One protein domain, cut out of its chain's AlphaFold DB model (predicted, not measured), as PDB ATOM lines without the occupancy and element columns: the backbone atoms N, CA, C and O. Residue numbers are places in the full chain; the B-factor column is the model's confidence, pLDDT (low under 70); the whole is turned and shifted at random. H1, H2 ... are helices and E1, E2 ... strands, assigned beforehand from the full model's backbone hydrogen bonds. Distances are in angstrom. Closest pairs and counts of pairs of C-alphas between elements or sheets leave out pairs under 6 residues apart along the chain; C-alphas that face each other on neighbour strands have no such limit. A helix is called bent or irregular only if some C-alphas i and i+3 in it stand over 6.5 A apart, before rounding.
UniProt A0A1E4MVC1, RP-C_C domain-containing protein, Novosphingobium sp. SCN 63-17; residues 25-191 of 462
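This is residues 25 to 191 of the 462 residues of the protein "RP-C_C domain-containing protein" of Novosphingobium sp. SCN 63-17 (UniProt A0A1E4MVC1). A long helix, H2, runs along one side of the domain, with H3 folded back on it as a helical hairpin and the short H4 and H8 packed on it; on the other side is a small sheet of three strands, whose E1 end is covered by the long helix H1. The short H7 lies between H1 and H2, H5 and H6 make a corner toward one end of the domain, and the E2 and E3 hairpin reaches toward the other end. The printed part has 167 residues, with eight named helices and three named strands in the order H1 H2 H3 H4 H5 H6 E1 E2 E3 H7 H8, and its class is mostly helix. The sheet runs E1 E3 E2, antiparallel throughout. The whole is compact, with a radius of gyration of the C-alphas of 15.0 A, and rounded, spanning 42 by 38 by 29 A.

Start with H1, residues 34 to 50, and go on to H2, residues 57 to 81, the hub; the two are apart. H3, residues 90 to 102, forms a hairpin with H2: residues 72 to 81 of H2 touch it, closest at the C-alphas of Ala 79 and Trp 93, 4.9 A, at a shallow tilt of 21 degrees, opposite ways. H4, residues 106 to 110, touches residues 57 to 68 of H2, closest at the C-alphas of Lys 61 and Gln 107, 4.2 A. H5, residues 121 to 128, and H6, residues 133 to 142, only just touch, with 3 pairs of C-alphas within 8 A, the closest being Ala 125 and Val 133 at 5.7 A; they are about perpendicular at 79 degrees. H6 touches H3 too, closest at the C-alphas of Gln 92 and Leu 140, 6.9 A. Next look at E1, residues 147 to 149, E2, residues 158 to 162, and E3, residues 170 to 177. E3 bends by 102 degrees at residue 174; it pairs with E2 over residues 170 to 174, where N 160 and O 172 are 2.8 A apart, and with E1 over residues 175 to 177, where N 149 and O 175 are 2.9 A apart. H1 is on this sheet, the two making two layers, a helix on one face of a sheet; the closest C-alphas of H1 and E1 are Gly 41 and Leu 148, 4.9 A. H6 only grazes the sheet, with its residues 137 to 141. H7, residues 180 to 183, only just touches H1 and H2, with 3 pairs of C-alphas within 8 A each; the closest are Val 44 and Pro 180, 6.6 A, and Val 71 and Leu 181, 6.8 A. H8, residues 185 to 191, touches H2 at a shallow tilt of 19 degrees, the same way, closest at the C-alphas of Val 74 and Glu 189, 6.3 A. In H1, H2, H3, H5 and H8 every O i to N i+4 pair is within hydrogen-bond range; H6 has 4 of 6, H4 has 0 of 1 but 2 of 2 O i to N i+3 pairs, and H7 is too short for an O i to N i+4 pair.

Find C-alpha 34 at (-54.090, 29.669, -37.797); from there H1 runs 24.8 A to C-alpha 50. H2 begins at C-alpha 57, (-27.986, 25.786, -14.838), and runs 35.5 A. H3 measures 18.4 A, H6 14.3 A, E2 12.7 A and E3 14.7 A. H6 is irregular, but only just: C-alphas 136 and 139 are 6.9 A apart. H8 ends at C-alpha 191, (-56.617, 39.091, -13.205).

The two C-alphas farthest apart are those of Val 84 and Thr 166, 44.4 A. The printed part has no cut and no long link. Residues 116 to 117 pair antiparallel with residues 176 to 177 of E3. The mean pLDDT of the printed part is 85.6; look for values under 70 at residues 25 to 29, 84 to 86 and 104.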
ATOM      1  N   PRO A  25     -45.643  40.751 -25.303       51.94
ATOM      2  CA  PRO A  25     -46.901  40.632 -26.024       51.94
ATOM      3  C   PRO A  25     -48.033  40.392 -25.021       51.94
ATOM      4  O   PRO A  25     -48.042  39.397 -24.291       51.94
ATOM      5  N   ALA A  26     -48.990  41.321 -24.965       59.41
ATOM      6  CA  ALA A  26     -50.202  41.144 -24.177       59.41
ATOM      7  C   ALA A  26     -50.937  39.885 -24.663       59.41
ATOM      8  O   ALA A  26     -51.095  39.708 -25.868       59.41
ATOM      9  N   LEU A  27     -51.401  39.029 -23.744       60.72
ATOM     10  CA  LEU A  27     -52.105  37.781 -24.074       60.72
ATOM     11  C   LEU A  27     -53.322  38.066 -24.985       60.72
ATOM     12  O   LEU A  27     -54.308  38.638 -24.514       60.72
ATOM     13  N   PRO A  28     -53.306  37.684 -26.275       60.03
ATOM     14  CA  PRO A  28     -54.404  37.976 -27.182       60.03
ATOM     15  C   PRO A  28     -55.568  37.035 -26.873       60.03
ATOM     16  O   PRO A  28     -55.508  35.836 -27.136       60.03
ATOM     17  N   LEU A  29     -56.663  37.572 -26.331       59.31
ATOM     18  CA  LEU A  29     -57.809  36.760 -25.905       59.31
ATOM     19  C   LEU A  29     -58.646  36.188 -27.064       59.31
ATOM     20  O   LEU A  29     -59.593  35.434 -26.809       59.31
ATOM     21  N   GLN A  30     -58.286  36.481 -28.320       70.25
ATOM     22  CA  GLN A  30     -58.957  35.926 -29.493       70.25
ATOM     23  C   GLN A  30     -58.068  35.934 -30.752       70.25
ATOM     24  O   GLN A  30     -58.105  36.857 -31.557       70.25
ATOM     25  N   LEU A  31     -57.290  34.869 -30.945       76.94
ATOM     26  CA  LEU A  31     -56.624  34.548 -32.209       76.94
ATOM     27  C   LEU A  31     -57.618  33.796 -33.102       76.94
ATOM     28  O   LEU A  31     -57.985  32.648 -32.817       76.94
ATOM     29  N   ALA A  32     -58.092  34.458 -34.153       75.62
ATOM     30  CA  ALA A  32     -59.165  33.988 -35.019       75.62
ATOM     31  C   ALA A  32     -58.671  32.986 -36.071       75.62
ATOM     32  O   ALA A  32     -59.413  32.069 -36.435       75.62
ATOM     33  N   SER A  33     -57.426  33.124 -36.539       84.75
ATOM     34  CA  SER A  33     -56.880  32.283 -37.609       84.75
ATOM     35  C   SER A  33     -55.626  31.503 -37.208       84.75
ATOM     36  O   SER A  33     -54.901  31.842 -36.275       84.75
ATOM     37  N   ARG A  34     -55.335  30.434 -37.960       82.56
ATOM     38  CA  ARG A  34     -54.090  29.669 -37.797       82.56
ATOM     39  C   ARG A  34     -52.850  30.500 -38.144       82.56
ATOM     40  O   ARG A  34     -51.808  30.251 -37.554       82.56
ATOM     41  N   ALA A  35     -52.955  31.448 -39.078       86.00
ATOM     42  CA  ALA A  35     -51.859  32.354 -39.415       86.00
ATOM     43  C   ALA A  35     -51.521  33.249 -38.214       86.00
ATOM     44  O   ALA A  35     -50.392  33.223 -37.745       86.00
ATOM     45  N   GLU A  36     -52.536  33.872 -37.607       86.38
ATOM     46  CA  GLU A  36     -52.372  34.679 -36.388       86.38
ATOM     47  C   GLU A  36     -51.774  33.872 -35.225       86.38
ATOM     48  O   GLU A  36     -50.962  34.385 -34.467       86.38
ATOM     49  N   GLN A  37     -52.126  32.590 -35.089       86.44
ATOM     50  CA  GLN A  37     -51.529  31.710 -34.074       86.44
ATOM     51  C   GLN A  37     -50.046  31.402 -34.325       86.44
ATOM     52  O   GLN A  37     -49.304  31.156 -33.371       86.44
ATOM     53  N   VAL A  38     -49.615  31.357 -35.588       87.31
ATOM     54  CA  VAL A  38     -48.206  31.159 -35.962       87.31
ATOM     55  C   VAL A  38     -47.417  32.451 -35.758       87.31
ATOM     56  O   VAL A  38     -46.321  32.399 -35.198       87.31
ATOM     57  N   ASP A  39     -47.993  33.588 -36.148       88.31
ATOM     58  CA  ASP A  39     -47.397  34.912 -35.966       88.31
ATOM     59  C   ASP A  39     -47.213  35.203 -34.472       88.31
ATOM     60  O   ASP A  39     -46.091  35.429 -34.025       88.31
ATOM     61  N   TYR A  40     -48.264  35.008 -33.668       89.31
ATOM     62  CA  TYR A  40     -48.195  35.121 -32.209       89.31
ATOM     63  C   TYR A  40     -47.161  34.169 -31.590       89.31
ATOM     64  O   TYR A  40     -46.438  34.531 -30.667       89.31
ATOM     65  N   GLY A  41     -47.046  32.939 -32.101       87.25
ATOM     66  CA  GLY A  41     -46.010  32.009 -31.648       87.25
ATOM     67  C   GLY A  41     -44.588  32.516 -31.900       87.25
ATOM     68  O   GLY A  41     -43.699  32.275 -31.081       87.25
ATOM     69  N   SER A  42     -44.385  33.241 -33.001       88.19
ATOM     70  CA  SER A  42     -43.105  33.858 -33.353       88.19
ATOM     71  C   SER A  42     -42.813  35.076 -32.474       88.19
ATOM     72  O   SER A  42     -41.710  35.173 -31.941       88.19
ATOM     73  N   GLU A  43     -43.815  35.928 -32.231       89.69
ATOM     74  CA  GLU A  43     -43.731  37.067 -31.299       89.69
ATOM     75  C   GLU A  43     -43.392  36.610 -29.874       89.69
ATOM     76  O   GLU A  43     -42.524  37.179 -29.216       89.69
ATOM     77  N   VAL A  44     -44.027  35.534 -29.399       88.31
ATOM     78  CA  VAL A  44     -43.735  34.937 -28.087       88.31
ATOM     79  C   VAL A  44     -42.304  34.399 -28.028       88.31
ATOM     80  O   VAL A  44     -41.641  34.560 -27.004       88.31
ATOM     81  N   GLU A  45     -41.808  33.755 -29.093       87.06
ATOM     82  CA  GLU A  45     -40.416  33.284 -29.142       87.06
ATOM     83  C   GLU A  45     -39.427  34.460 -29.118       87.06
ATOM     84  O   GLU A  45     -38.402  34.374 -28.444       87.06
ATOM     85  N   GLU A  46     -39.729  35.553 -29.814       87.75
ATOM     86  CA  GLU A  46     -38.906  36.764 -29.827       87.75
ATOM     87  C   GLU A  46     -38.896  37.468 -28.465       87.75
ATOM     88  O   GLU A  46     -37.823  37.715 -27.911       87.75
ATOM     89  N   ALA A  47     -40.066  37.684 -27.864       87.19
ATOM     90  CA  ALA A  47     -40.192  38.291 -26.543       87.19
ATOM     91  C   ALA A  47     -39.456  37.484 -25.464       87.19
ATOM     92  O   ALA A  47     -38.811  38.047 -24.579       87.19
ATOM     93  N   LEU A  48     -39.488  36.152 -25.561       85.62
ATOM     94  CA  LEU A  48     -38.791  35.288 -24.616       85.62
ATOM     95  C   LEU A  48     -37.263  35.340 -24.764       85.62
ATOM     96  O   LEU A  48     -36.560  35.172 -23.771       85.62
ATOM     97  N   ARG A  49     -36.729  35.623 -25.961       84.06
ATOM     98  CA  ARG A  49     -35.280  35.852 -26.144       84.06
ATOM     99  C   ARG A  49     -34.807  37.126 -25.451       84.06
ATOM    100  O   ARG A  49     -33.657  37.180 -25.025       84.06
ATOM    101  N   CYS A  50     -35.681  38.121 -25.345       82.88
ATOM    102  CA  CYS A  50     -35.423  39.361 -24.618       82.88
ATOM    103  C   CYS A  50     -35.655  39.217 -23.104       82.88
ATOM    104  O   CYS A  50     -35.234  40.082 -22.336       82.88
ATOM    105  N   HIS A  51     -36.305  38.136 -22.660       80.88
ATOM    106  CA  HIS A  51     -36.551  37.887 -21.247       80.88
ATOM    107  C   HIS A  51     -35.241  37.510 -20.533       80.88
ATOM    108  O   HIS A  51     -34.497  36.654 -21.025       80.88
ATOM    109  N   PRO A  52     -34.947  38.088 -19.353       80.75
ATOM    110  CA  PRO A  52     -33.743  37.753 -18.605       80.75
ATOM    111  C   PRO A  52     -33.696  36.250 -18.306       80.75
ATOM    112  O   PRO A  52     -34.622  35.682 -17.717       80.75
ATOM    113  N   CYS A  53     -32.608  35.612 -18.734       82.31
ATOM    114  CA  CYS A  53     -32.342  34.191 -18.561       82.31
ATOM    115  C   CYS A  53     -30.974  34.025 -17.887       82.31
ATOM    116  O   CYS A  53     -29.970  34.444 -18.468       82.31
ATOM    117  N   PRO A  54     -30.900  33.396 -16.701       86.06
ATOM    118  CA  PRO A  54     -29.621  33.057 -16.086       86.06
ATOM    119  C   PRO A  54     -28.785  32.151 -17.000       86.06
ATOM    120  O   PRO A  54     -29.333  31.295 -17.700       86.06
ATOM    121  N   SER A  55     -27.465  32.331 -17.004       83.50
ATOM    122  CA  SER A  55     -26.548  31.513 -17.809       83.50
ATOM    123  C   SER A  55     -26.249  30.169 -17.144       83.50
ATOM    124  O   SER A  55     -26.175  29.149 -17.829       83.50
ATOM    125  N   LEU A  56     -26.139  30.150 -15.813       87.69
ATOM    126  CA  LEU A  56     -25.827  28.952 -15.038       87.69
ATOM    127  C   LEU A  56     -27.064  28.065 -14.852       87.69
ATOM    128  O   LEU A  56     -28.175  28.544 -14.602       87.69
ATOM    129  N   LEU A  57     -26.885  26.746 -14.946       86.12
ATOM    130  CA  LEU A  57     -27.986  25.786 -14.838       86.12
ATOM    131  C   LEU A  57     -28.644  25.815 -13.451       86.12
ATOM    132  O   LEU A  57     -29.870  25.750 -13.354       86.12
ATOM    133  N   GLU A  58     -27.854  25.927 -12.384       88.12
ATOM    134  CA  GLU A  58     -28.378  25.988 -11.012       88.12
ATOM    135  C   GLU A  58     -29.213  27.251 -10.768       88.12
ATOM    136  O   GLU A  58     -30.296  27.183 -10.181       88.12
ATOM    137  N   GLU A  59     -28.789  28.391 -11.315       89.50
ATOM    138  CA  GLU A  59     -29.570  29.629 -11.262       89.50
ATOM    139  C   GLU A  59     -30.873  29.499 -12.058       89.50
ATOM    140  O   GLU A  59     -31.940  29.868 -11.561       89.50
ATOM    141  N   ARG A  60     -30.831  28.894 -13.255       89.38
ATOM    142  CA  ARG A  60     -32.041  28.608 -14.045       89.38
ATOM    143  C   ARG A  60     -33.009  27.695 -13.303       89.38
ATOM    144  O   ARG A  60     -34.212  27.943 -13.328       89.38
ATOM    145  N   LYS A  61     -32.519  26.660 -12.611       91.00
ATOM    146  CA  LYS A  61     -33.365  25.795 -11.770       91.00
ATOM    147  C   LYS A  61     -34.031  26.595 -10.652       91.00
ATOM    148  O   LYS A  61     -35.234  26.433 -10.445       91.00
ATOM    149  N   ALA A  62     -33.282  27.452  -9.957       92.06
ATOM    150  CA  ALA A  62     -33.799  28.260  -8.856       92.06
ATOM    151  C   ALA A  62     -34.849  29.280  -9.332       92.06
ATOM    152  O   ALA A  62     -35.980  29.278  -8.838       92.06
ATOM    153  N   VAL A  63     -34.518  30.096 -10.338       92.19
ATOM    154  CA  VAL A  63     -35.430  31.097 -10.922       92.19
ATOM    155  C   VAL A  63     -36.655  30.420 -11.534       92.19
ATOM    156  O   VAL A  63     -37.793  30.807 -11.265       92.19
ATOM    157  N   GLY A  64     -36.440  29.351 -12.298       92.00
ATOM    158  CA  GLY A  64     -37.506  28.588 -12.927       92.00
ATOM    159  C   GLY A  64     -38.440  27.915 -11.917       92.00
ATOM    160  O   GLY A  64     -39.652  27.884 -12.128       92.00
ATOM    161  N   ALA A  65     -37.931  27.459 -10.767       93.06
ATOM    162  CA  ALA A  65     -38.768  26.944  -9.682       93.06
ATOM    163  C   ALA A  65     -39.686  28.026  -9.091       93.06
ATOM    164  O   ALA A  65     -40.857  27.746  -8.813       93.06
ATOM    165  N   VAL A  66     -39.186  29.256  -8.932       93.75
ATOM    166  CA  VAL A  66     -39.982  30.401  -8.458       93.75
ATOM    167  C   VAL A  66     -41.068  30.761  -9.473       93.75
ATOM    168  O   VAL A  66     -42.241  30.829  -9.099       93.75
ATOM    169  N   LEU A  67     -40.711  30.913 -10.753       92.12
ATOM    170  CA  LEU A  67     -41.664  31.219 -11.827       92.12
ATOM    171  C   LEU A  67     -42.737  30.136 -11.957       92.12
ATOM    172  O   LEU A  67     -43.931  30.435 -11.940       92.12
ATOM    173  N   ARG A  68     -42.332  28.863 -11.973       93.44
ATOM    174  CA  ARG A  68     -43.257  27.727 -11.997       93.44
ATOM    175  C   ARG A  68     -44.216  27.759 -10.812       93.44
ATOM    176  O   ARG A  68     -45.408  27.518 -10.983       93.44
ATOM    177  N   LYS A  69     -43.724  28.055  -9.605       94.38
ATOM    178  CA  LYS A  69     -44.565  28.148  -8.403       94.38
ATOM    179  C   LYS A  69     -45.589  29.280  -8.517       94.38
ATOM    180  O   LYS A  69     -46.731  29.071  -8.108       94.38
ATOM    181  N   ARG A  70     -45.207  30.438  -9.068       94.06
ATOM    182  CA  ARG A  70     -46.132  31.557  -9.335       94.06
ATOM    183  C   ARG A  70     -47.216  31.144 -10.327       94.06
ATOM    184  O   ARG A  70     -48.394  31.188  -9.983       94.06
ATOM    185  N   VAL A  71     -46.821  30.624 -11.491       93.62
ATOM    186  CA  VAL A  71     -47.755  30.189 -12.543       93.62
ATOM    187  C   VAL A  71     -48.723  29.130 -12.019       93.62
ATOM    188  O   VAL A  71     -49.936  29.281 -12.150       93.62
ATOM    189  N   LEU A  72     -48.215  28.071 -11.379       94.81
ATOM    190  CA  LEU A  72     -49.068  27.007 -10.848       94.81
ATOM    191  C   LEU A  72     -50.030  27.525  -9.781       94.81
ATOM    192  O   LEU A  72     -51.193  27.138  -9.802       94.81
ATOM    193  N   ARG A  73     -49.586  28.426  -8.894       94.94
ATOM    194  CA  ARG A  73     -50.466  29.039  -7.891       94.94
ATOM    195  C   ARG A  73     -51.629  29.760  -8.564       94.94
ATOM    196  O   ARG A  73     -52.773  29.515  -8.194       94.94
ATOM    197  N   VAL A  74     -51.350  30.624  -9.538       92.44
ATOM    198  CA  VAL A  74     -52.394  31.396 -10.224       92.44
ATOM    199  C   VAL A  74     -53.366  30.467 -10.946       92.44
ATOM    200  O   VAL A  74     -54.575  30.546 -10.728       92.44
ATOM    201  N   LEU A  75     -52.843  29.516 -11.723       93.44
ATOM    202  CA  LEU A  75     -53.663  28.551 -12.452       93.44
ATOM    203  C   LEU A  75     -54.504  27.665 -11.526       93.44
ATOM    204  O   LEU A  75     -55.651  27.381 -11.851       93.44
ATOM    205  N   GLU A  76     -53.983  27.243 -10.371       93.25
ATOM    206  CA  GLU A  76     -54.752  26.481  -9.379       93.25
ATOM    207  C   GLU A  76     -55.927  27.289  -8.838       93.25
ATOM    208  O   GLU A  76     -57.046  26.781  -8.760       93.25
ATOM    209  N   GLN A  77     -55.698  28.560  -8.505       90.19
ATOM    210  CA  GLN A  77     -56.761  29.422  -8.004       90.19
ATOM    211  C   GLN A  77     -57.831  29.685  -9.077       90.19
ATOM    212  O   GLN A  77     -59.021  29.556  -8.780       90.19
ATOM    213  N   LEU A  78     -57.430  29.971 -10.321       85.88
ATOM    214  CA  LEU A  78     -58.354  30.168 -11.445       85.88
ATOM    215  C   LEU A  78     -59.099  28.875 -11.818       85.88
ATOM    216  O   LEU A  78     -60.288  28.908 -12.122       85.88
ATOM    217  N   ALA A  79     -58.457  27.712 -11.721       86.12
ATOM    218  CA  ALA A  79     -59.093  26.420 -11.975       86.12
ATOM    219  C   ALA A  79     -60.109  26.019 -10.886       86.12
ATOM    220  O   ALA A  79     -61.098  25.335 -11.171       86.12
ATOM    221  N   ILE A  80     -59.890  26.434  -9.635       80.00
ATOM    222  CA  ILE A  80     -60.836  26.210  -8.533       80.00
ATOM    223  C   ILE A  80     -62.022  27.166  -8.648       80.00
ATOM    224  O   ILE A  80     -63.170  26.725  -8.574       80.00
ATOM    225  N   ARG A  81     -61.746  28.463  -8.816       74.06
ATOM    226  CA  ARG A  81     -62.758  29.523  -8.746       74.06
ATOM    227  C   ARG A  81     -63.481  29.773 -10.065       74.06
ATOM    228  O   ARG A  81     -64.612  30.248 -10.040       74.06
ATOM    229  N   GLY A  82     -62.854  29.440 -11.191       75.94
ATOM    230  CA  GLY A  82     -63.259  29.934 -12.501       75.94
ATOM    231  C   GLY A  82     -62.984  31.430 -12.652       75.94
ATOM    232  O   GLY A  82     -62.507  32.092 -11.730       75.94
ATOM    233  N   THR A  83     -63.318  31.949 -13.825       70.50
ATOM    234  CA  THR A  83     -63.285  33.377 -14.138       70.50
ATOM    235  C   THR A  83     -64.668  33.828 -14.552       70.50
ATOM    236  O   THR A  83     -65.413  33.082 -15.193       70.50
ATOM    237  N   VAL A  84     -65.005  35.043 -14.158       64.81
ATOM    238  CA  VAL A  84     -66.304  35.661 -14.385       64.81
ATOM    239  C   VAL A  84     -66.180  36.741 -15.460       64.81
ATOM    240  O   VAL A  84     -67.062  36.879 -16.302       64.81
ATOM    241  N   ASN A  85     -65.045  37.441 -15.490       64.56
ATOM    242  CA  ASN A  85     -64.768  38.548 -16.397       64.56
ATOM    243  C   ASN A  85     -64.092  38.117 -17.712       64.56
ATOM    244  O   ASN A  85     -63.833  38.944 -18.583       64.56
ATOM    245  N   THR A  86     -63.792  36.826 -17.884       68.81
ATOM    246  CA  THR A  86     -63.185  36.322 -19.121       68.81
ATOM    247  C   THR A  86     -64.011  35.232 -19.779       68.81
ATOM    248  O   THR A  86     -64.772  34.511 -19.138       68.81
ATOM    249  N   VAL A  87     -63.808  35.089 -21.088       72.69
ATOM    250  CA  VAL A  87     -64.360  34.002 -21.908       72.69
ATOM    251  C   VAL A  87     -63.720  32.640 -21.611       72.69
ATOM    252  O   VAL A  87     -64.206  31.620 -22.103       72.69
ATOM    253  N   VAL A  88     -62.644  32.604 -20.817       76.88
ATOM    254  CA  VAL A  88     -61.931  31.369 -20.500       76.88
ATOM    255  C   VAL A  88     -62.731  30.578 -19.472       76.88
ATOM    256  O   VAL A  88     -63.064  31.062 -18.393       76.88
ATOM    257  N   THR A  89     -63.059  29.333 -19.790       80.12
ATOM    258  CA  THR A  89     -63.894  28.513 -18.908       80.12
ATOM    259  C   THR A  89     -63.066  27.824 -17.825       80.12
ATOM    260  O   THR A  89     -61.870  27.567 -17.972       80.12
ATOM    261  N   ARG A  90     -63.720  27.407 -16.735       81.94
ATOM    262  CA  ARG A  90     -63.071  26.618 -15.673       81.94
ATOM    263  C   ARG A  90     -62.403  25.341 -16.201       81.94
ATOM    264  O   ARG A  90     -61.319  24.983 -15.748       81.94
ATOM    265  N   SER A  91     -63.025  24.654 -17.163       82.56
ATOM    266  CA  SER A  91     -62.452  23.444 -17.765       82.56
ATOM    267  C   SER A  91     -61.200  23.743 -18.592       82.56
ATOM    268  O   SER A  91     -60.266  22.943 -18.592       82.56
ATOM    269  N   GLN A  92     -61.134  24.908 -19.241       86.44
ATOM    270  CA  GLN A  92     -59.934  25.376 -19.933       86.44
ATOM    271  C   GLN A  92     -58.807  25.702 -18.941       86.44
ATOM    272  O   GLN A  92     -57.687  25.236 -19.143       86.44
ATOM    273  N   TRP A  93     -59.100  26.384 -17.826       89.94
ATOM    274  CA  TRP A  93     -58.119  26.623 -16.756       89.94
ATOM    275  C   TRP A  93     -57.571  25.323 -16.153       89.94
ATOM    276  O   TRP A  93     -56.361  25.187 -15.976       89.94
ATOM    277  N   LEU A  94     -58.435  24.332 -15.901       88.88
ATOM    278  CA  LEU A  94     -58.022  23.005 -15.423       88.88
ATOM    279  C   LEU A  94     -57.088  22.294 -16.409       88.88
ATOM    280  O   LEU A  94     -56.086  21.708 -15.999       88.88
ATOM    281  N   ARG A  95     -57.383  22.366 -17.712       91.69
ATOM    282  CA  ARG A  95     -56.518  21.790 -18.755       91.69
ATOM    283  C   ARG A  95     -55.176  22.502 -18.829       91.69
ATOM    284  O   ARG A  95     -54.146  21.838 -18.901       91.69
ATOM    285  N   LEU A  96     -55.174  23.831 -18.777       92.94
ATOM    286  CA  LEU A  96     -53.945  24.620 -18.777       92.94
ATOM    287  C   LEU A  96     -53.073  24.295 -17.558       92.94
ATOM    288  O   LEU A  96     -51.868  24.094 -17.699       92.94
ATOM    289  N   LEU A  97     -53.686  24.147 -16.380       94.38
ATOM    290  CA  LEU A  97     -53.007  23.690 -15.171       94.38
ATOM    291  C   LEU A  97     -52.404  22.290 -15.346       94.38
ATOM    292  O   LEU A  97     -51.261  22.065 -14.949       94.38
ATOM    293  N   ALA A  98     -53.146  21.352 -15.938       92.94
ATOM    294  CA  ALA A  98     -52.645  20.006 -16.205       92.94
ATOM    295  C   ALA A  98     -51.438  20.038 -17.160       92.94
ATOM    296  O   ALA A  98     -50.412  19.425 -16.871       92.94
ATOM    297  N   LEU A  99     -51.506  20.820 -18.240       92.94
ATOM    298  CA  LEU A  99     -50.386  21.023 -19.164       92.94
ATOM    299  C   LEU A  99     -49.162  21.647 -18.471       92.94
ATOM    300  O   LEU A  99     -48.038  21.187 -18.676       92.94
ATOM    301  N   ALA A 100     -49.364  22.645 -17.606       93.19
ATOM    302  CA  ALA A 100     -48.291  23.252 -16.820       93.19
ATOM    303  C   ALA A 100     -47.663  22.262 -15.820       93.19
ATOM    304  O   ALA A 100     -46.448  22.267 -15.622       93.19
ATOM    305  N   LYS A 101     -48.463  21.375 -15.214       92.44
ATOM    306  CA  LYS A 101     -47.968  20.301 -14.334       92.44
ATOM    307  C   LYS A 101     -47.190  19.238 -15.106       92.44
ATOM    308  O   LYS A 101     -46.160  18.786 -14.607       92.44
ATOM    309  N   PHE A 102     -47.641  18.896 -16.313       89.62
ATOM    310  CA  PHE A 102     -46.948  17.988 -17.226       89.62
ATOM    311  C   PHE A 102     -45.568  18.527 -17.633       89.62
ATOM    312  O   PHE A 102     -44.597  17.773 -17.687       89.62
ATOM    313  N   CYS A 103     -45.447  19.843 -17.847       81.94
ATOM    314  CA  CYS A 103     -44.176  20.528 -18.102       81.94
ATOM    315  C   CYS A 103     -43.366  20.698 -16.792       81.94
ATOM    316  O   CYS A 103     -43.284  21.774 -16.193       81.94
ATOM    317  N   ALA A 104     -42.820  19.587 -16.289       66.31
ATOM    318  CA  ALA A 104     -42.398  19.462 -14.894       66.31
ATOM    319  C   ALA A 104     -41.008  20.027 -14.545       66.31
ATOM    320  O   ALA A 104     -40.751  20.257 -13.363       66.31
ATOM    321  N   ARG A 105     -40.108  20.245 -15.513       84.38
ATOM    322  CA  ARG A 105     -38.714  20.629 -15.218       84.38
ATOM    323  C   ARG A 105     -38.618  22.110 -14.850       84.38
ATOM    324  O   ARG A 105     -38.937  22.942 -15.695       84.38
ATOM    325  N   PRO A 106     -38.169  22.469 -13.631       86.81
ATOM    326  CA  PRO A 106     -38.082  23.863 -13.205       86.81
ATOM    327  C   PRO A 106     -37.246  24.729 -14.147       86.81
ATOM    328  O   PRO A 106     -37.680  25.820 -14.489       86.81
ATOM    329  N   GLN A 107     -36.107  24.227 -14.633       88.62
ATOM    330  CA  GLN A 107     -35.212  24.991 -15.505       88.62
ATOM    331  C   GLN A 107     -35.835  25.390 -16.853       88.62
ATOM    332  O   GLN A 107     -35.435  26.403 -17.419       88.62
ATOM    333  N   ASP A 108     -36.843  24.659 -17.346       88.69
ATOM    334  CA  ASP A 108     -37.518  24.998 -18.606       88.69
ATOM    335  C   ASP A 108     -38.303  26.316 -18.480       88.69
ATOM    336  O   ASP A 108     -38.460  27.045 -19.456       88.69
ATOM    337  N   TRP A 109     -38.747  26.661 -17.266       90.88
ATOM    338  CA  TRP A 109     -39.476  27.898 -16.969       90.88
ATOM    339  C   TRP A 109     -38.583  29.142 -16.930       90.88
ATOM    340  O   TRP A 109     -39.099  30.253 -16.947       90.88
ATOM    341  N   ALA A 110     -37.263  28.962 -16.886       90.25
ATOM    342  CA  ALA A 110     -36.269  30.029 -17.008       90.25
ATOM    343  C   ALA A 110     -35.314  29.772 -18.187       90.25
ATOM    344  O   ALA A 110     -34.193  30.269 -18.199       90.25
ATOM    345  N   SER A 111     -35.727  28.944 -19.151       87.38
ATOM    346  CA  SER A 111     -34.959  28.652 -20.362       87.38
ATOM    347  C   SER A 111     -35.206  29.729 -21.424       87.38
ATOM    348  O   SER A 111     -36.342  30.192 -21.538       87.38
ATOM    349  N   PRO A 112     -34.229  30.042 -22.301       83.69
ATOM    350  CA  PRO A 112     -34.426  30.970 -23.421       83.69
ATOM    351  C   PRO A 112     -35.532  30.539 -24.395       83.69
ATOM    352  O   PRO A 112     -36.062  31.343 -25.152       83.69
ATOM    353  N   THR A 113     -35.852  29.244 -24.421       83.25
ATOM    354  CA  THR A 113     -36.918  28.673 -25.258       83.25
ATOM    355  C   THR A 113     -38.236  28.501 -24.511       83.25
ATOM    356  O   THR A 113     -39.259  28.208 -25.129       83.25
ATOM    357  N   GLY A 114     -38.203  28.636 -23.184       88.00
ATOM    358  CA  GLY A 114     -39.341  28.432 -22.306       88.00
ATOM    359  C   GLY A 114     -39.813  26.979 -22.202       88.00
ATOM    360  O   GLY A 114     -39.195  26.059 -22.756       88.00
ATOM    361  N   PRO A 115     -40.931  26.767 -21.491       91.50
ATOM    362  CA  PRO A 115     -41.556  25.465 -21.300       91.50
ATOM    363  C   PRO A 115     -42.228  24.982 -22.592       91.50
ATOM    364  O   PRO A 115     -43.279  25.487 -22.998       91.50
ATOM    365  N   ILE A 116     -41.623  23.972 -23.226       90.69
ATOM    366  CA  ILE A 116     -42.095  23.375 -24.483       90.69
ATOM    367  C   ILE A 116     -42.766  22.021 -24.228       90.69
ATOM    368  O   ILE A 116     -42.171  21.083 -23.701       90.69
ATOM    369  N   LEU A 117     -43.984  21.876 -24.738       90.06
ATOM    370  CA  LEU A 117     -44.747  20.635 -24.796       90.06
ATOM    371  C   LEU A 117     -44.531  19.947 -26.151       90.06
ATOM    372  O   LEU A 117     -45.304  20.121 -27.099       90.06
ATOM    373  N   GLY A 118     -43.469  19.145 -26.238       85.94
ATOM    374  CA  GLY A 118     -43.151  18.346 -27.430       85.94
ATOM    375  C   GLY A 118     -43.547  16.865 -27.346       85.94
ATOM    376  O   GLY A 118     -43.106  16.079 -28.184       85.94
ATOM    377  N   ALA A 119     -44.350  16.470 -26.351       86.88
ATOM    378  CA  ALA A 119     -44.855  15.102 -26.204       86.88
ATOM    379  C   ALA A 119     -45.802  14.695 -27.350       86.88
ATOM    380  O   ALA A 119     -46.433  15.535 -28.001       86.88
ATOM    381  N   SER A 120     -45.907  13.385 -27.599       86.75
ATOM    382  CA  SER A 120     -46.822  12.842 -28.609       86.75
ATOM    383  C   SER A 120     -48.285  13.096 -28.227       86.75
ATOM    384  O   SER A 120     -48.626  13.168 -27.046       86.75
ATOM    385  N   LEU A 121     -49.173  13.196 -29.227       87.62
ATOM    386  CA  LEU A 121     -50.615  13.364 -28.995       87.62
ATOM    387  C   LEU A 121     -51.177  12.253 -28.111       87.62
ATOM    388  O   LEU A 121     -51.935  12.538 -27.200       87.62
ATOM    389  N   ARG A 122     -50.745  11.006 -28.330       88.50
ATOM    390  CA  ARG A 122     -51.152   9.865 -27.505       88.50
ATOM    391  C   ARG A 122     -50.781  10.056 -26.031       88.50
ATOM    392  O   ARG A 122     -51.626   9.870 -25.170       88.50
ATOM    393  N   CYS A 123     -49.547  10.476 -25.750       89.81
ATOM    394  CA  CYS A 123     -49.093  10.709 -24.379       89.81
ATOM    395  C   CYS A 123     -49.893  11.833 -23.697       89.81
ATOM    396  O   CYS A 123     -50.292  11.701 -22.543       89.81
ATOM    397  N   LEU A 124     -50.184  12.916 -24.423       89.94
ATOM    398  CA  LEU A 124     -51.003  14.013 -23.902       89.94
ATOM    399  C   LEU A 124     -52.478  13.619 -23.736       89.94
ATOM    400  O   LEU A 124     -53.107  14.065 -22.782       89.94
ATOM    401  N   ALA A 125     -53.021  12.787 -24.625       90.50
ATOM    402  CA  ALA A 125     -54.382  12.258 -24.549       90.50
ATOM    403  C   ALA A 125     -54.567  11.399 -23.295       90.50
ATOM    404  O   ALA A 125     -55.487  11.640 -22.515       90.50
ATOM    405  N   GLU A 126     -53.641  10.462 -23.068       92.12
ATOM    406  CA  GLU A 126     -53.609   9.605 -21.878       92.12
ATOM    407  C   GLU A 126     -53.485  10.443 -20.593       92.12
ATOM    408  O   GLU A 126     -54.205  10.197 -19.629       92.12
ATOM    409  N   TYR A 127     -52.633  11.475 -20.587       90.12
ATOM    410  CA  TYR A 127     -52.436  12.330 -19.411       90.12
ATOM    411  C   TYR A 127     -53.627  13.257 -19.113       90.12
ATOM    412  O   TYR A 127     -53.988  13.452 -17.954       90.12
ATOM    413  N   LEU A 128     -54.229  13.856 -20.145       88.62
ATOM    414  CA  LEU A 128     -55.359  14.779 -19.991       88.62
ATOM    415  C   LEU A 128     -56.711  14.060 -19.878       88.62
ATOM    416  O   LEU A 128     -57.705  14.713 -19.560       88.62
ATOM    417  N   GLY A 129     -56.765  12.756 -20.164       89.44
ATOM    418  CA  GLY A 129     -58.010  11.989 -20.215       89.44
ATOM    419  C   GLY A 129     -58.942  12.445 -21.341       89.44
ATOM    420  O   GLY A 129     -60.158  12.473 -21.158       89.44
ATOM    421  N   VAL A 130     -58.386  12.854 -22.486       89.50
ATOM    422  CA  VAL A 130     -59.153  13.340 -23.648       89.50
ATOM    423  C   VAL A 130     -58.879  12.483 -24.875       89.50
ATOM    424  O   VAL A 130     -57.772  11.985 -25.049       89.50
ATOM    425  N   VAL A 131     -59.877  12.348 -25.748       87.25
ATOM    426  CA  VAL A 131     -59.733  11.612 -27.014       87.25
ATOM    427  C   VAL A 131     -58.952  12.445 -28.034       87.25
ATOM    428  O   VAL A 131     -57.986  11.956 -28.615       87.25
ATOM    429  N   ASP A 132     -59.322  13.720 -28.203       88.56
ATOM    430  CA  ASP A 132     -58.651  14.651 -29.112       88.56
ATOM    431  C   ASP A 132     -57.965  15.794 -28.343       88.56
ATOM    432  O   ASP A 132     -58.591  16.703 -27.793       88.56
ATOM    433  N   VAL A 133     -56.632  15.755 -28.314       89.12
ATOM    434  CA  VAL A 133     -55.809  16.785 -27.664       89.12
ATOM    435  C   VAL A 133     -55.800  18.088 -28.465       89.12
ATOM    436  O   VAL A 133     -55.690  19.164 -27.878       89.12
ATOM    437  N   ALA A 134     -55.866  18.024 -29.797       86.69
ATOM    438  CA  ALA A 134     -55.850  19.220 -30.632       86.69
ATOM    439  C   ALA A 134     -57.125  20.037 -30.408       86.69
ATOM    440  O   ALA A 134     -57.032  21.245 -30.188       86.69
ATOM    441  N   GLU A 135     -58.280  19.374 -30.352       88.31
ATOM    442  CA  GLU A 135     -59.551  20.008 -29.996       88.31
ATOM    443  C   GLU A 135     -59.527  20.558 -28.560       88.31
ATOM    444  O   GLU A 135     -59.937  21.693 -28.314       88.31
ATOM    445  N   ALA A 136     -58.967  19.803 -27.608       87.62
ATOM    446  CA  ALA A 136     -58.890  20.231 -26.212       87.62
ATOM    447  C   ALA A 136     -58.009  21.478 -25.998       87.62
ATOM    448  O   ALA A 136     -58.299  22.277 -25.099       87.62
ATOM    449  N   VAL A 137     -56.953  21.645 -26.803       90.19
ATOM    450  CA  VAL A 137     -55.979  22.751 -26.710       90.19
ATOM    451  C   VAL A 137     -56.310  23.916 -27.647       90.19
ATOM    452  O   VAL A 137     -55.901  25.042 -27.370       90.19
ATOM    453  N   ALA A 138     -57.107  23.709 -28.697       89.50
ATOM    454  CA  ALA A 138     -57.509  24.771 -29.621       89.50
ATOM    455  C   ALA A 138     -58.118  26.014 -28.932       89.50
ATOM    456  O   ALA A 138     -57.761  27.125 -29.320       89.50
ATOM    457  N   PRO A 139     -58.981  25.909 -27.900       88.06
ATOM    458  CA  PRO A 139     -59.428  27.081 -27.147       88.06
ATOM    459  C   PRO A 139     -58.285  27.820 -26.440       88.06
ATOM    460  O   PRO A 139     -58.256  29.041 -26.453       88.06
ATOM    461  N   LEU A 140     -57.312  27.100 -25.876       90.56
ATOM    462  CA  LEU A 140     -56.170  27.710 -25.183       90.56
ATOM    463  C   LEU A 140     -55.247  28.459 -26.151       90.56
ATOM    464  O   LEU A 140     -54.743  29.524 -25.805       90.56
ATOM    465  N   LEU A 141     -55.077  27.926 -27.368       89.69
ATOM    466  CA  LEU A 141     -54.397  28.617 -28.468       89.69
ATOM    467  C   LEU A 141     -55.164  29.874 -28.882       89.69
ATOM    468  O   LEU A 141     -54.570  30.935 -29.007       89.69
ATOM    469  N   ARG A 142     -56.490  29.780 -29.045       86.88
ATOM    470  CA  ARG A 142     -57.333  30.937 -29.393       86.88
ATOM    471  C   ARG A 142     -57.271  32.051 -28.352       86.88
ATOM    472  O   ARG A 142     -57.363  33.206 -28.729       86.88
ATOM    473  N   HIS A 143     -57.112  31.724 -27.074       84.75
ATOM    474  CA  HIS A 143     -56.984  32.717 -26.005       84.75
ATOM    475  C   HIS A 143     -55.540  33.184 -25.763       84.75
ATOM    476  O   HIS A 143     -55.294  33.887 -24.785       84.75
ATOM    477  N   GLY A 144     -54.575  32.746 -26.580       88.25
ATOM    478  CA  GLY A 144     -53.170  33.138 -26.447       88.25
ATOM    479  C   GLY A 144     -52.462  32.588 -25.201       88.25
ATOM    480  O   GLY A 144     -51.300  32.912 -24.969       88.25
ATOM    481  N   LEU A 145     -53.126  31.733 -24.413       89.81
ATOM    482  CA  LEU A 145     -52.589  31.114 -23.190       89.81
ATOM    483  C   LEU A 145     -51.556  30.020 -23.496       89.81
ATOM    484  O   LEU A 145     -50.728  29.670 -22.656       89.81
ATOM    485  N   VAL A 146     -51.629  29.468 -24.705       92.12
ATOM    486  CA  VAL A 146     -50.670  28.529 -25.284       92.12
ATOM    487  C   VAL A 146     -50.280  29.077 -26.652       92.12
ATOM    488  O   VAL A 146     -51.126  29.618 -27.358       92.12
ATOM    489  N   ALA A 147     -49.017  28.918 -27.039       91.38
ATOM    490  CA  ALA A 147     -48.516  29.336 -28.346       91.38
ATOM    491  C   ALA A 147     -48.021  28.139 -29.171       91.38
ATOM    492  O   ALA A 147     -47.652  27.093 -28.627       91.38
ATOM    493  N   LEU A 148     -47.994  28.279 -30.497       90.81
ATOM    494  CA  LEU A 148     -47.332  27.308 -31.369       90.81
ATOM    495  C   LEU A 148     -45.815  27.528 -31.308       90.81
ATOM    496  O   LEU A 148     -45.343  28.633 -31.537       90.81
ATOM    497  N   HIS A 149     -45.046  26.472 -31.038       88.81
ATOM    498  CA  HIS A 149     -43.585  26.526 -31.041       88.81
ATOM    499  C   HIS A 149     -43.029  25.760 -32.235       88.81
ATOM    500  O   HIS A 149     -43.181  24.533 -32.310       88.81
ATOM    501  N   ARG A 150     -42.384  26.484 -33.157       87.12
ATOM    502  CA  ARG A 150     -41.740  25.944 -34.370       87.12
ATOM    503  C   ARG A 150     -42.605  24.877 -35.061       87.12
ATOM    504  O   ARG A 150     -42.204  23.707 -35.145       87.12
ATOM    505  N   PRO A 151     -43.828  25.240 -35.496       81.50
ATOM    506  CA  PRO A 151     -44.772  24.282 -36.052       81.50
ATOM    507  C   PRO A 151     -44.187  23.637 -37.313       81.50
ATOM    508  O   PRO A 151     -43.771  24.315 -38.246       81.50
ATOM    509  N   ARG A 152     -44.156  22.301 -37.349       81.00
ATOM    510  CA  ARG A 152     -43.717  21.553 -38.535       81.00
ATOM    511  C   ARG A 152     -44.877  21.373 -39.522       81.00
ATOM    512  O   ARG A 152     -46.013  21.221 -39.068       81.00
ATOM    513  N   PRO A 153     -44.612  21.263 -40.842       73.00
ATOM    514  CA  PRO A 153     -45.657  21.055 -41.853       73.00
ATOM    515  C   PRO A 153     -46.520  19.817 -41.584       73.00
ATOM    516  O   PRO A 153     -47.726  19.821 -41.795       73.00
ATOM    517  N   ASN A 154     -45.903  18.763 -41.045       76.12
ATOM    518  CA  ASN A 154     -46.557  17.500 -40.706       76.12
ATOM    519  C   ASN A 154     -47.212  17.481 -39.310       76.12
ATOM    520  O   ASN A 154     -47.638  16.420 -38.861       76.12
ATOM    521  N   GLY A 155     -47.215  18.603 -38.579       70.56
ATOM    522  CA  GLY A 155     -47.770  18.703 -37.224       70.56
ATOM    523  C   GLY A 155     -47.044  17.865 -36.164       70.56
ATOM    524  O   GLY A 155     -47.497  17.801 -35.017       70.56
ATOM    525  N   ARG A 156     -45.921  17.214 -36.513       78.12
ATOM    526  CA  ARG A 156     -45.181  16.363 -35.580       78.12
ATOM    527  C   ARG A 156     -44.500  17.199 -34.510       78.12
ATOM    528  O   ARG A 156     -43.889  18.240 -34.771       78.12
ATOM    529  N   ARG A 157     -44.561  16.665 -33.298       82.25
ATOM    530  CA  ARG A 157     -43.969  17.253 -32.104       82.25
ATOM    531  C   ARG A 157     -42.713  16.498 -31.744       82.25
ATOM    532  O   ARG A 157     -42.610  15.295 -31.988       82.25
ATOM    533  N   SER A 158     -41.739  17.229 -31.243       84.00
ATOM    534  CA  SER A 158     -40.481  16.660 -30.792       84.00
ATOM    535  C   SER A 158     -39.963  17.482 -29.634       84.00
ATOM    536  O   SER A 158     -40.177  18.689 -29.585       84.00
ATOM    537  N   PHE A 159     -39.290  16.822 -28.709       85.75
ATOM    538  CA  PHE A 159     -38.606  17.468 -27.609       85.75
ATOM    539  C   PHE A 159     -37.301  16.726 -27.383       85.75
ATOM    540  O   PHE A 159     -37.292  15.500 -27.246       85.75
ATOM    541  N   ARG A 160     -36.199  17.464 -27.380       85.56
ATOM    542  CA  ARG A 160     -34.874  16.947 -27.078       85.56
ATOM    543  C   ARG A 160     -34.143  17.971 -26.233       85.56
ATOM    544  O   ARG A 160     -34.128  19.151 -26.561       85.56
ATOM    545  N   VAL A 161     -33.493  17.494 -25.183       85.19
ATOM    546  CA  VAL A 161     -32.574  18.308 -24.393       85.19
ATOM    547  C   VAL A 161     -31.166  18.064 -24.914       85.19
ATOM    548  O   VAL A 161     -30.728  16.916 -25.014       85.19
ATOM    549  N   LEU A 162     -30.490  19.135 -25.314       85.19
ATOM    550  CA  LEU A 162     -29.074  19.130 -25.663       85.19
ATOM    551  C   LEU A 162     -28.248  19.482 -24.430       85.19
ATOM    552  O   LEU A 162     -28.691  20.293 -23.622       85.19
ATOM    553  N   PHE A 163     -27.060  18.881 -24.316       84.06
ATOM    554  CA  PHE A 163     -26.102  19.148 -23.235       84.06
ATOM    555  C   PHE A 163     -26.721  19.024 -21.830       84.06
ATOM    556  O   PHE A 163     -26.504  19.856 -20.954       84.06
ATOM    557  N   ALA A 164     -27.545  17.988 -21.634       85.00
ATOM    558  CA  ALA A 164     -28.272  17.766 -20.387       85.00
ATOM    559  C   ALA A 164     -27.323  17.699 -19.179       85.00
ATOM    560  O   ALA A 164     -26.324  16.980 -19.216       85.00
ATOM    561  N   GLY A 165     -27.663  18.416 -18.108       82.00
ATOM    562  CA  GLY A 165     -26.872  18.478 -16.880       82.00
ATOM    563  C   GLY A 165     -25.684  19.442 -16.925       82.00
ATOM    564  O   GLY A 165     -24.901  19.450 -15.982       82.00
ATOM    565  N   THR A 166     -25.547  20.248 -17.982       85.62
ATOM    566  CA  THR A 166     -24.488  21.265 -18.111       85.62
ATOM    567  C   THR A 166     -25.070  22.679 -18.131       85.62
ATOM    568  O   THR A 166     -26.257  22.866 -18.406       85.62
ATOM    569  N   ASP A 167     -24.235  23.696 -17.908       81.31
ATOM    570  CA  ASP A 167     -24.651  25.102 -18.023       81.31
ATOM    571  C   ASP A 167     -25.128  25.469 -19.437       81.31
ATOM    572  O   ASP A 167     -25.951  26.367 -19.605       81.31
ATOM    573  N   GLU A 168     -24.726  24.703 -20.453       80.19
ATOM    574  CA  GLU A 168     -25.175  24.858 -21.837       80.19
ATOM    575  C   GLU A 168     -26.474  24.093 -22.156       80.19
ATOM    576  O   GLU A 168     -26.875  24.030 -23.322       80.19
ATOM    577  N   GLU A 169     -27.163  23.522 -21.154       82.50
ATOM    578  CA  GLU A 169     -28.402  22.763 -21.363       82.50
ATOM    579  C   GLU A 169     -29.432  23.607 -22.128       82.50
ATOM    580  O   GLU A 169     -29.818  24.696 -21.688       82.50
ATOM    581  N   ARG A 170     -29.892  23.106 -23.281       79.50
ATOM    582  CA  ARG A 170     -30.892  23.772 -24.131       79.50
ATOM    583  C   ARG A 170     -31.949  22.777 -24.583       79.50
ATOM    584  O   ARG A 170     -31.628  21.721 -25.132       79.50
ATOM    585  N   ALA A 171     -33.217  23.131 -24.407       83.50
ATOM    586  CA  ALA A 171     -34.325  22.380 -24.978       83.50
ATOM    587  C   ALA A 171     -34.531  22.789 -26.443       83.50
ATOM    588  O   ALA A 171     -34.634  23.969 -26.768       83.50
ATOM    589  N   ILE A 172     -34.602  21.810 -27.343       83.75
ATOM    590  CA  ILE A 172     -34.993  22.015 -28.737       83.75
ATOM    591  C   ILE A 172     -36.200  21.138 -29.022       83.75
ATOM    592  O   ILE A 172     -36.192  19.930 -28.774       83.75
ATOM    593  N   GLY A 173     -37.237  21.740 -29.588       85.81
ATOM    594  CA  GLY A 173     -38.443  21.009 -29.910       85.81
ATOM    595  C   GLY A 173     -39.340  21.700 -30.918       85.81
ATOM    596  O   GLY A 173     -39.059  22.789 -31.407       85.81
ATOM    597  N   SER A 174     -40.427  21.009 -31.228       87.62
ATOM    598  CA  SER A 174     -41.578  21.520 -31.963       87.62
ATOM    599  C   SER A 174     -42.840  21.067 -31.238       87.62
ATOM    600  O   SER A 174     -42.904  19.930 -30.763       87.62
ATOM    601  N   GLY A 175     -43.850  21.928 -31.153       89.75
ATOM    602  CA  GLY A 175     -45.093  21.609 -30.455       89.75
ATOM    603  C   GLY A 175     -45.796  22.846 -29.926       89.75
ATOM    604  O   GLY A 175     -46.005  23.805 -30.666       89.75
ATOM    605  N   TRP A 176     -46.182  22.798 -28.656       91.62
ATOM    606  CA  TRP A 176     -46.831  23.913 -27.972       91.62
ATOM    607  C   TRP A 176     -45.891  24.534 -26.948       91.62
ATOM    608  O   TRP A 176     -45.125  23.817 -26.312       91.62
ATOM    609  N   SER A 177     -45.954  25.848 -26.779       92.00
ATOM    610  CA  SER A 177     -45.206  26.579 -25.760       92.00
ATOM    611  C   SER A 177     -46.152  27.131 -24.701       92.00
ATOM    612  O   SER A 177     -47.209  27.678 -25.028       92.00
ATOM    613  N   LEU A 178     -45.749  26.995 -23.437       93.50
ATOM    614  CA  LEU A 178     -46.381  27.651 -22.289       93.50
ATOM    615  C   LEU A 178     -45.673  28.965 -21.913       93.50
ATOM    616  O   LEU A 178     -46.000  29.562 -20.891       93.50
ATOM    617  N   ALA A 179     -44.733  29.439 -22.738       91.38
ATOM    618  CA  ALA A 179     -44.071  30.729 -22.559       91.38
ATOM    619  C   ALA A 179     -45.024  31.931 -22.405       91.38
ATOM    620  O   ALA A 179     -44.681  32.812 -21.616       91.38
ATOM    621  N   PRO A 180     -46.228  31.976 -23.025       91.88
ATOM    622  CA  PRO A 180     -47.177  33.056 -22.756       91.88
ATOM    623  C   PRO A 180     -47.521  33.218 -21.269       91.88
ATOM    624  O   PRO A 180     -47.761  34.327 -20.808       91.88
ATOM    625  N   LEU A 181     -47.494  32.130 -20.491       91.31
ATOM    626  CA  LEU A 181     -47.759  32.177 -19.051       91.31
ATOM    627  C   LEU A 181     -46.635  32.844 -18.259       91.31
ATOM    628  O   LEU A 181     -46.891  33.357 -17.177       91.31
ATOM    629  N   ILE A 182     -45.403  32.798 -18.772       90.56
ATOM    630  CA  ILE A 182     -44.251  33.477 -18.171       90.56
ATOM    631  C   ILE A 182     -44.338  34.962 -18.500       90.56
ATOM    632  O   ILE A 182     -44.311  35.787 -17.596       90.56
ATOM    633  N   LEU A 183     -44.513  35.283 -19.785       89.12
ATOM    634  CA  LEU A 183     -44.585  36.663 -20.267       89.12
ATOM    635  C   LEU A 183     -45.788  37.422 -19.684       89.12
ATOM    636  O   LEU A 183     -45.701  38.617 -19.436       89.12
ATOM    637  N   GLY A 184     -46.900  36.723 -19.442       87.44
ATOM    638  CA  GLY A 184     -48.132  37.291 -18.896       87.44
ATOM    639  C   GLY A 184     -48.373  37.020 -17.410       87.44
ATOM    640  O   GLY A 184     -49.509  37.193 -16.971       87.44
ATOM    641  N   ILE A 185     -47.383  36.559 -16.629       89.62
ATOM    642  CA  ILE A 185     -47.630  36.136 -15.236       89.62
ATOM    643  C   ILE A 185     -48.197  37.263 -14.367       89.62
ATOM    644  O   ILE A 185     -49.157  37.032 -13.636       89.62
ATOM    645  N   ASP A 186     -47.672  38.482 -14.493       88.19
ATOM    646  CA  ASP A 186     -48.129  39.626 -13.697       88.19
ATOM    647  C   ASP A 186     -49.566  40.022 -14.072       88.19
ATOM    648  O   ASP A 186     -50.394  40.303 -13.205       88.19
ATOM    649  N   ALA A 187     -49.910  39.943 -15.361       85.62
ATOM    650  CA  ALA A 187     -51.276  40.162 -15.832       85.62
ATOM    651  C   ALA A 187     -52.242  39.072 -15.330       85.62
ATOM    652  O   ALA A 187     -53.384  39.369 -14.981       85.62
ATOM    653  N   LEU A 188     -51.793  37.814 -15.262       87.19
ATOM    654  CA  LEU A 188     -52.581  36.709 -14.711       87.19
ATOM    655  C   LEU A 188     -52.775  36.841 -13.190       87.19
ATOM    656  O   LEU A 188     -53.850  36.508 -12.691       87.19
ATOM    657  N   GLU A 189     -51.770  37.328 -12.456       89.25
ATOM    658  CA  GLU A 189     -51.883  37.647 -11.026       89.25
ATOM    659  C   GLU A 189     -52.883  38.794 -10.797       89.25
ATOM    660  O   GLU A 189     -53.819  38.633 -10.013       89.25
ATOM    661  N   ALA A 190     -52.789  39.884 -11.566       86.06
ATOM    662  CA  ALA A 190     -53.743  40.996 -11.499       86.06
ATOM    663  C   ALA A 190     -55.182  40.570 -11.857       86.06
ATOM    664  O   ALA A 190     -56.155  40.996 -11.224       86.06
ATOM    665  N   LEU A 191     -55.331  39.689 -12.851       84.12
ATOM    666  CA  LEU A 191     -56.617  39.091 -13.205       84.12
ATOM    667  C   LEU A 191     -57.174  38.264 -12.046       84.12
ATOM    668  O   LEU A 191     -58.355  38.388 -11.724       84.12
TER     669      LEU A 191